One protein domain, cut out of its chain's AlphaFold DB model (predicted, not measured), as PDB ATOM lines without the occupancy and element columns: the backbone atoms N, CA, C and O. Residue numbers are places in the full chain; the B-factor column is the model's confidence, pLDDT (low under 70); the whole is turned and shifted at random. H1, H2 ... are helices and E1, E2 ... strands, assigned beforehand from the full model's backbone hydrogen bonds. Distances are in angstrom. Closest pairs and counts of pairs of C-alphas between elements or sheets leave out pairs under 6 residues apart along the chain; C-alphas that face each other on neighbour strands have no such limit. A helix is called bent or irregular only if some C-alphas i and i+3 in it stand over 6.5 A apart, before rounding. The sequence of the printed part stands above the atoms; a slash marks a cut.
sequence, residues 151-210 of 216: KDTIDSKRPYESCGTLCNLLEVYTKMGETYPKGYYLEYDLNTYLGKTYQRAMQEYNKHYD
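Overview. This is residues 151 to 210 of the 216 residues of an uncharacterized protein of Candidatus Pelagibacter sp (UniProt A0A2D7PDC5). Picture a long, bent two-stranded ribbon that goes out through E1 and E2, turns, and comes back through E3 and E4, with its E1 and E4 part near the middle of the domain, the hairpin of E2 and E3 at one far end, and one helix, H1, by the E1 and E4 part. A long stretch with no named element, residues 151 to 165, pairs briefly with E1 at its start and then loops out to the end away from the hairpin. The printed part has 60 residues, with four named strands and one named helix in the order E1, E2, E3, E4, H1; the class is mixed, helices and strands, though under half of the residues, 25, are in named elements. There are two sheets of two strands, E1 - E4 and E2 - E3, both antiparallel. The whole is compact by its radius of gyration of the C-alphas, 11.4 A, yet elongated in outline, with spans of 35 by 20 by 19 A.

Arrangement. Start at residues 151 to 152, which pair, antiparallel, with residues 167 to 168 of E1, the strand of residues 166 to 169. Next look from E1 to E4, residues 183 to 186: they are antiparallel neighbours, with 138 degrees between their directions. Here the C-alphas of Asn 168 and Tyr 184 face each other at 4.4 A, and you will find N 169 and O 183 within hydrogen-bond range at 2.7 A, as are N 185 and O 167 at 2.8 A. After E1 a tight link leads to E2, residues 173 to 175, and another to E3, residues 178 to 180. E2 and E3 form a hairpin, antiparallel at 159 degrees, with N 180 and O 173 within hydrogen-bond range at 2.7 A and N 178 and O 175 at 2.9 A. E3 runs on into E4 across a break of 2 residues, at 99 degrees. Then look at the helix H1, residues 198 to 208: its closest C-alphas to E4 are those of Ala 201 and Tyr 184, 6.1 A apart, and the two centres are 9.8 A apart. H1 and E1 are near each other, with 8 pairs of C-alphas within 10 A. E2 and E3 are each apart from H1. In H1 every O i to N i+4 pair is within hydrogen-bond range.

Along the chain. Find C-alpha 166 at (35.284, -25.763, -24.767); from there E1 runs 10.0 A to C-alpha 169. E2 covers 6.8 A from C-alpha 173 to C-alpha 175, and E3 covers 6.6 A from C-alpha 178 to C-alpha 180. E4 begins at C-alpha 183, at (30.425, -33.394, -20.194), and reaches C-alpha 186 after 10.5 A. H1 goes from C-alpha 198 to C-alpha 208, at (47.353, -29.724, -23.914), 15.4 A in length, and it is not bent.

Size, cuts and confidence. The two C-alphas farthest apart are those of Tyr 160 and Gly 177, at 35.5 A; the first and last printed C-alphas, of Lys 151 and Asp 210, are 24.8 A apart. E4 has its centre nearest to the mean of the C-alphas, at 1.8 A, and E2 has its centre farthest from it, at 15.7 A. The link from E4 to H1, with 11 residues between them, is long, and the printed part has no cut. The mean pLDDT of the printed part is 82.1, and the model's confidence is under 70 at residues 153 to 163 and 208 to 210.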
ATOM      1  N   LYS A 151      25.956 -27.235 -25.525       88.50
ATOM      2  CA  LYS A 151      25.866 -25.908 -24.927       88.50
ATOM      3  C   LYS A 151      27.239 -25.265 -24.861       88.50
ATOM      4  O   LYS A 151      28.161 -25.797 -24.235       88.50
ATOM      5  N   ASP A 152      27.316 -24.064 -25.409       79.19
ATOM      6  CA  ASP A 152      28.488 -23.212 -25.287       79.19
ATOM      7  C   ASP A 152      28.742 -22.883 -23.819       79.19
ATOM      8  O   ASP A 152      27.829 -22.581 -23.037       79.19
ATOM      9  N   THR A 153      30.007 -22.941 -23.421       69.75
ATOM     10  CA  THR A 153      30.400 -22.489 -22.090       69.75
ATOM     11  C   THR A 153      30.478 -20.961 -22.060       69.75
ATOM     12  O   THR A 153      30.638 -20.314 -23.087       69.75
ATOM     13  N   ILE A 154      30.334 -20.348 -20.879       60.31
ATOM     14  CA  ILE A 154      30.377 -18.878 -20.723       60.31
ATOM     15  C   ILE A 154      31.753 -18.300 -21.131       60.31
ATOM     16  O   ILE A 154      31.832 -17.140 -21.532       60.31
ATOM     17  N   ASP A 155      32.804 -19.129 -21.110       54.94
ATOM     18  CA  ASP A 155      34.144 -18.845 -21.647       54.94
ATOM     19  C   ASP A 155      34.292 -19.234 -23.136       54.94
ATOM     20  O   ASP A 155      35.401 -19.361 -23.647       54.94
ATOM     21  N   SER A 156      33.189 -19.343 -23.893       48.91
ATOM     22  CA  SER A 156      33.217 -19.393 -25.370       48.91
ATOM     23  C   SER A 156      33.853 -18.143 -25.993       48.91
ATOM     24  O   SER A 156      34.208 -18.127 -27.174       48.91
ATOM     25  N   LYS A 157      34.093 -17.106 -25.179       48.44
ATOM     26  CA  LYS A 157      35.146 -16.125 -25.427       48.44
ATOM     27  C   LYS A 157      36.494 -16.829 -25.321       48.44
ATOM     28  O   LYS A 157      37.093 -16.831 -24.253       48.44
ATOM     29  N   ARG A 158      36.935 -17.409 -26.444       52.72
ATOM     30  CA  ARG A 158      38.313 -17.841 -26.714       52.72
ATOM     31  C   ARG A 158      39.286 -17.122 -25.769       52.72
ATOM     32  O   ARG A 158      39.492 -15.922 -25.965       52.72
ATOM     33  N   PRO A 159      39.869 -17.781 -24.750       49.66
ATOM     34  CA  PRO A 159      40.883 -17.108 -23.949       49.66
ATOM     35  C   PRO A 159      42.051 -16.638 -24.837       49.66
ATOM     36  O   PRO A 159      42.691 -15.640 -24.520       49.66
ATOM     37  N   TYR A 160      42.256 -17.292 -25.994       52.75
ATOM     38  CA  TYR A 160      43.210 -16.927 -27.038       52.75
ATOM     39  C   TYR A 160      42.636 -17.208 -28.438       52.75
ATOM     40  O   TYR A 160      41.994 -18.231 -28.660       52.75
ATOM     41  N   GLU A 161      42.893 -16.336 -29.417       53.72
ATOM     42  CA  GLU A 161      42.384 -16.475 -30.798       53.72
ATOM     43  C   GLU A 161      42.769 -17.808 -31.472       53.72
ATOM     44  O   GLU A 161      42.078 -18.239 -32.397       53.72
ATOM     45  N   SER A 162      43.815 -18.470 -30.961       55.38
ATOM     46  CA  SER A 162      44.392 -19.733 -31.431       55.38
ATOM     47  C   SER A 162      44.021 -20.972 -30.602       55.38
ATOM     48  O   SER A 162      44.645 -22.013 -30.787       55.38
ATOM     49  N   CYS A 163      43.098 -20.873 -29.641       59.91
ATOM     50  CA  CYS A 163      42.778 -21.971 -28.728       59.91
ATOM     51  C   CYS A 163      41.307 -22.410 -28.897       59.91
ATOM     52  O   CYS A 163      40.416 -21.557 -28.958       59.91
ATOM     53  N   GLY A 164      41.068 -23.720 -29.036       70.50
ATOM     54  CA  GLY A 164      39.760 -24.283 -29.391       70.50
ATOM     55  C   GLY A 164      38.654 -24.005 -28.365       70.50
ATOM     56  O   GLY A 164      38.904 -23.643 -27.216       70.50
ATOM     57  N   THR A 165      37.394 -24.136 -28.779       78.50
ATOM     58  CA  THR A 165      36.242 -23.827 -27.917       78.50
ATOM     59  C   THR A 165      35.918 -25.001 -26.999       78.50
ATOM     60  O   THR A 165      35.742 -26.119 -27.468       78.50
ATOM     61  N   LEU A 166      35.795 -24.753 -25.691       86.00
ATOM     62  CA  LEU A 166      35.284 -25.763 -24.767       86.00
ATOM     63  C   LEU A 166      33.749 -25.798 -24.830       86.00
ATOM     64  O   LEU A 166      33.080 -24.829 -24.450       86.00
ATOM     65  N   CYS A 167      33.207 -26.932 -25.259       88.94
ATOM     66  CA  CYS A 167      31.781 -27.161 -25.480       88.94
ATOM     67  C   CYS A 167      31.261 -28.206 -24.491       88.94
ATOM     68  O   CYS A 167      31.969 -29.149 -24.149       88.94
ATOM     69  N   ASN A 168      30.032 -28.048 -24.000       92.81
ATOM     70  CA  ASN A 168      29.424 -29.001 -23.072       92.81
ATOM     71  C   ASN A 168      28.346 -29.827 -23.779       92.81
ATOM     72  O   ASN A 168      27.308 -29.279 -24.147       92.81
ATOM     73  N   LEU A 169      28.576 -31.128 -23.924       95.56
ATOM     74  CA  LEU A 169      27.578 -32.100 -24.347       95.56
ATOM     75  C   LEU A 169      26.594 -32.320 -23.194       95.56
ATOM     76  O   LEU A 169      26.973 -32.774 -22.107       95.56
ATOM     77  N   LEU A 170      25.333 -31.949 -23.407       94.44
ATOM     78  CA  LEU A 170      24.338 -31.868 -22.336       94.44
ATOM     79  C   LEU A 170      23.814 -33.234 -21.889       94.44
ATOM     80  O   LEU A 170      23.425 -33.398 -20.725       94.44
ATOM     81  N   GLU A 171      23.859 -34.217 -22.776       95.06
ATOM     82  CA  GLU A 171      23.355 -35.567 -22.556       95.06
ATOM     83  C   GLU A 171      24.337 -36.635 -23.033       95.06
ATOM     84  O   GLU A 171      25.384 -36.334 -23.594       95.06
ATOM     85  N   VAL A 172      24.072 -37.893 -22.678       96.00
ATOM     86  CA  VAL A 172      24.859 -39.000 -23.229       96.00
ATOM     87  C   VAL A 172      24.435 -39.143 -24.681       96.00
ATOM     88  O   VAL A 172      23.242 -39.263 -24.941       96.00
ATOM     89  N   TYR A 173      25.396 -39.118 -25.593       95.94
ATOM     90  CA  TYR A 173      25.143 -39.245 -27.020       95.94
ATOM     91  C   TYR A 173      25.589 -40.624 -27.490       95.94
ATOM     92  O   TYR A 173      26.621 -41.112 -27.035       95.94
ATOM     93  N   THR A 174      24.802 -41.274 -28.341       93.38
ATOM     94  CA  THR A 174      25.149 -42.574 -28.926       93.38
ATOM     95  C   THR A 174      25.048 -42.460 -30.435       93.38
ATOM     96  O   THR A 174      24.086 -41.872 -30.923       93.38
ATOM     97  N   LYS A 175      26.058 -42.968 -31.136       92.19
ATOM     98  CA  LYS A 175      26.115 -43.016 -32.595       92.19
ATOM     99  C   LYS A 175      26.929 -44.234 -33.012       92.19
ATOM    100  O   LYS A 175      28.044 -44.403 -32.521       92.19
ATOM    101  N   MET A 176      26.392 -45.031 -33.931       88.06
ATOM    102  CA  MET A 176      27.047 -46.207 -34.521       88.06
ATOM    103  C   MET A 176      27.587 -47.171 -33.453       88.06
ATOM    104  O   MET A 176      28.743 -47.597 -33.484       88.06
ATOM    105  N   GLY A 177      26.779 -47.438 -32.427       88.19
ATOM    106  CA  GLY A 177      27.157 -48.267 -31.277       88.19
ATOM    107  C   GLY A 177      28.197 -47.659 -30.322       88.19
ATOM    108  O   GLY A 177      28.476 -48.246 -29.270       88.19
ATOM    109  N   GLU A 178      28.753 -46.481 -30.615       92.75
ATOM    110  CA  GLU A 178      29.652 -45.758 -29.718       92.75
ATOM    111  C   GLU A 178      28.871 -44.841 -28.777       92.75
ATOM    112  O   GLU A 178      27.953 -44.130 -29.178       92.75
ATOM    113  N   THR A 179      29.242 -44.836 -27.494       95.44
ATOM    114  CA  THR A 179      28.609 -43.986 -26.476       95.44
ATOM    115  C   THR A 179      29.569 -42.910 -25.984       95.44
ATOM    116  O   THR A 179      30.602 -43.198 -25.375       95.44
ATOM    117  N   TYR A 180      29.159 -41.658 -26.136       96.31
ATOM    118  CA  TYR A 180      29.891 -40.471 -25.727       96.31
ATOM    119  C   TYR A 180      29.300 -39.901 -24.430       96.31
ATOM    120  O   TYR A 180      28.113 -39.553 -24.360       96.31
ATOM    121  N   PRO A 181      30.086 -39.813 -23.342       96.69
ATOM    122  CA  PRO A 181      29.576 -39.367 -22.055       96.69
ATOM    123  C   PRO A 181      29.230 -37.876 -22.065       96.69
ATOM    124  O   PRO A 181      30.002 -37.049 -22.541       96.69
ATOM    125  N   LYS A 182      28.135 -37.494 -21.406       96.69
ATOM    126  CA  LYS A 182      27.864 -36.074 -21.143       96.69
ATOM    127  C   LYS A 182      29.026 -35.400 -20.406       96.69
ATOM    128  O   LYS A 182      29.596 -35.972 -19.464       96.69
ATOM    129  N   GLY A 183      29.318 -34.156 -20.760       94.75
ATOM    130  CA  GLY A 183      30.425 -33.394 -20.194       94.75
ATOM    131  C   GLY A 183      31.091 -32.512 -21.235       94.75
ATOM    132  O   GLY A 183      30.477 -32.120 -22.215       94.75
ATOM    133  N   TYR A 184      32.350 -32.173 -21.009       93.00
ATOM    134  CA  TYR A 184      33.041 -31.145 -21.771       93.00
ATOM    135  C   TYR A 184      33.988 -31.754 -22.801       93.00
ATOM    136  O   TYR A 184      34.757 -32.662 -22.481       93.00
ATOM    137  N   TYR A 185      33.933 -31.193 -24.001       92.56
ATOM    138  CA  TYR A 185      34.688 -31.561 -25.191       92.56
ATOM    139  C   TYR A 185      35.309 -30.309 -25.804       92.56
ATOM    140  O   TYR A 185      34.972 -29.181 -25.424       92.56
ATOM    141  N   LEU A 186      36.204 -30.507 -26.757       88.56
ATOM    142  CA  LEU A 186      36.794 -29.452 -27.557       88.56
ATOM    143  C   LEU A 186      36.092 -29.361 -28.919       88.56
ATOM    144  O   LEU A 186      35.812 -30.373 -29.541       88.56
ATOM    145  N   GLU A 187      35.812 -28.145 -29.386       86.38
ATOM    146  CA  GLU A 187      35.379 -27.858 -30.765       86.38
ATOM    147  C   GLU A 187      34.173 -28.680 -31.256       86.38
ATOM    148  O   GLU A 187      34.023 -28.911 -32.449       86.38
ATOM    149  N   TYR A 188      33.273 -29.069 -30.344       89.44
ATOM    150  CA  TYR A 188      32.111 -29.919 -30.652       89.44
ATOM    151  C   TYR A 188      32.489 -31.301 -31.229       89.44
ATOM    152  O   TYR A 188      31.642 -31.978 -31.808       89.44
ATOM    153  N   ASP A 189      33.736 -31.743 -31.040       90.50
ATOM    154  CA  ASP A 189      34.234 -33.039 -31.496       90.50
ATOM    155  C   ASP A 189      34.043 -34.098 -30.404       90.50
ATOM    156  O   ASP A 189      34.641 -34.029 -29.326       90.50
ATOM    157  N   LEU A 190      33.236 -35.115 -30.703       92.81
ATOM    158  CA  LEU A 190      32.939 -36.244 -29.821       92.81
ATOM    159  C   LEU A 190      34.186 -37.064 -29.432       92.81
ATOM    160  O   LEU A 190      34.178 -37.750 -28.411       92.81
ATOM    161  N   ASN A 191      35.290 -36.943 -30.168       92.75
ATOM    162  CA  ASN A 191      36.549 -37.637 -29.878       92.75
ATOM    163  C   ASN A 191      37.443 -36.902 -28.870       92.75
ATOM    164  O   ASN A 191      38.495 -37.406 -28.477       92.75
ATOM    165  N   THR A 192      37.042 -35.714 -28.415       92.56
ATOM    166  CA  THR A 192      37.886 -34.824 -27.600       92.56
ATOM    167  C   THR A 192      37.386 -34.668 -26.165       92.56
ATOM    168  O   THR A 192      37.421 -33.584 -25.586       92.56
ATOM    169  N   TYR A 193      36.894 -35.744 -25.547       94.38
ATOM    170  CA  TYR A 193      36.362 -35.675 -24.185       94.38
ATOM    171  C   TYR A 193      37.422 -35.244 -23.153       94.38
ATOM    172  O   TYR A 193      38.412 -35.939 -22.919       94.38
ATOM    173  N   LEU A 194      37.174 -34.130 -22.459       91.88
ATOM    174  CA  LEU A 194      38.085 -33.545 -21.461       91.88
ATOM    175  C   LEU A 194      37.617 -33.766 -20.017       91.88
ATOM    176  O   LEU A 194      38.408 -33.695 -19.071       91.88
ATOM    177  N   GLY A 195      36.332 -34.059 -19.808       92.31
ATOM    178  CA  GLY A 195      35.833 -34.499 -18.509       92.31
ATOM    179  C   GLY A 195      34.414 -34.059 -18.171       92.31
ATOM    180  O   GLY A 195      33.801 -33.220 -18.817       92.31
ATOM    181  N   LYS A 196      33.896 -34.612 -17.072       93.50
ATOM    182  CA  LYS A 196      32.499 -34.435 -16.643       93.50
ATOM    183  C   LYS A 196      32.181 -33.048 -16.071       93.50
ATOM    184  O   LYS A 196      31.018 -32.668 -15.988       93.50
ATOM    185  N   THR A 197      33.189 -32.318 -15.597       91.31
ATOM    186  CA  THR A 197      33.023 -31.006 -14.957       91.31
ATOM    187  C   THR A 197      33.917 -29.971 -15.617       91.31
ATOM    188  O   THR A 197      35.024 -30.289 -16.050       91.31
ATOM    189  N   TYR A 198      33.465 -28.716 -15.612       87.88
ATOM    190  CA  TYR A 198      34.190 -27.600 -16.213       87.88
ATOM    191  C   TYR A 198      35.621 -27.465 -15.683       87.88
ATOM    192  O   TYR A 198      36.565 -27.344 -16.450       87.88
ATOM    193  N   GLN A 199      35.797 -27.548 -14.358       87.56
ATOM    194  CA  GLN A 199      37.111 -27.412 -13.721       87.56
ATOM    195  C   GLN A 199      38.099 -28.484 -14.185       87.56
ATOM    196  O   GLN A 199      39.262 -28.176 -14.429       87.56
ATOM    197  N   ARG A 200      37.641 -29.736 -14.318       88.38
ATOM    198  CA  ARG A 200      38.480 -30.837 -14.798       88.38
ATOM    199  C   ARG A 200      38.832 -30.643 -16.267       88.38
ATOM    200  O   ARG A 200      39.996 -30.754 -16.627       88.38
ATOM    201  N   ALA A 201      37.841 -30.301 -17.080       89.19
ATOM    202  CA  ALA A 201      38.047 -30.061 -18.497       89.19
ATOM    203  C   ALA A 201      39.023 -28.902 -18.748       89.19
ATOM    204  O   ALA A 201      39.930 -29.035 -19.558       89.19
ATOM    205  N   MET A 202      38.922 -27.817 -17.973       85.12
ATOM    206  CA  MET A 202      39.844 -26.681 -18.039       85.12
ATOM    207  C   MET A 202      41.276 -27.054 -17.627       85.12
ATOM    208  O   MET A 202      42.244 -26.560 -18.198       85.12
ATOM    209  N   GLN A 203      41.440 -27.945 -16.644       86.31
ATOM    210  CA  GLN A 203      42.761 -28.461 -16.278       86.31
ATOM    211  C   GLN A 203      43.384 -29.280 -17.412       86.31
ATOM    212  O   GLN A 203      44.566 -29.101 -17.694       86.31
ATOM    213  N   GLU A 204      42.614 -30.155 -18.064       86.56
ATOM    214  CA  GLU A 204      43.101 -30.954 -19.198       86.56
ATOM    215  C   GLU A 204      43.393 -30.094 -20.432       86.56
ATOM    216  O   GLU A 204      44.432 -30.263 -21.074       86.56
ATOM    217  N   TYR A 205      42.537 -29.108 -20.691       81.06
ATOM    218  CA  TYR A 205      42.717 -28.104 -21.732       81.06
ATOM    219  C   TYR A 205      44.030 -27.326 -21.556       81.06
ATOM    220  O   TYR A 205      44.862 -27.276 -22.462       81.06
ATOM    221  N   ASN A 206      44.282 -26.795 -20.355       79.62
ATOM    222  CA  ASN A 206      45.492 -26.021 -20.069       79.62
ATOM    223  C   ASN A 206      46.787 -26.842 -20.186       79.62
ATOM    224  O   ASN A 206      47.836 -26.271 -20.480       79.62
ATOM    225  N   LYS A 207      46.728 -28.163 -19.961       79.38
ATOM    226  CA  LYS A 207      47.874 -29.064 -20.163       79.38
ATOM    227  C   LYS A 207      48.194 -29.267 -21.644       79.38
ATOM    228  O   LYS A 207      49.366 -29.301 -21.993       79.38
ATOM    229  N   HIS A 208      47.172 -29.427 -22.488       69.12
ATOM    230  CA  HIS A 208      47.353 -29.724 -23.914       69.12
ATOM    231  C   HIS A 208      47.779 -28.502 -24.732       69.12
ATOM    232  O   HIS A 208      48.548 -28.646 -25.677       69.12
ATOM    233  N   TYR A 209      47.325 -27.305 -24.354       65.38
ATOM    234  CA  TYR A 209      47.568 -26.076 -25.120       65.38
ATOM    235  C   TYR A 209      48.677 -25.177 -24.549       65.38
ATOM    236  O   TYR A 209      48.802 -24.037 -24.987       65.38
ATOM    237  N   ASP A 210      49.460 -25.674 -23.577       58.16
ATOM    238  CA  ASP A 210      50.552 -24.983 -22.858       58.16
ATOM    239  C   ASP A 210      50.368 -23.460 -22.733       58.16
ATOM    240  O   ASP A 210      51.217 -22.631 -23.072       58.16
TER     241      ASP A 210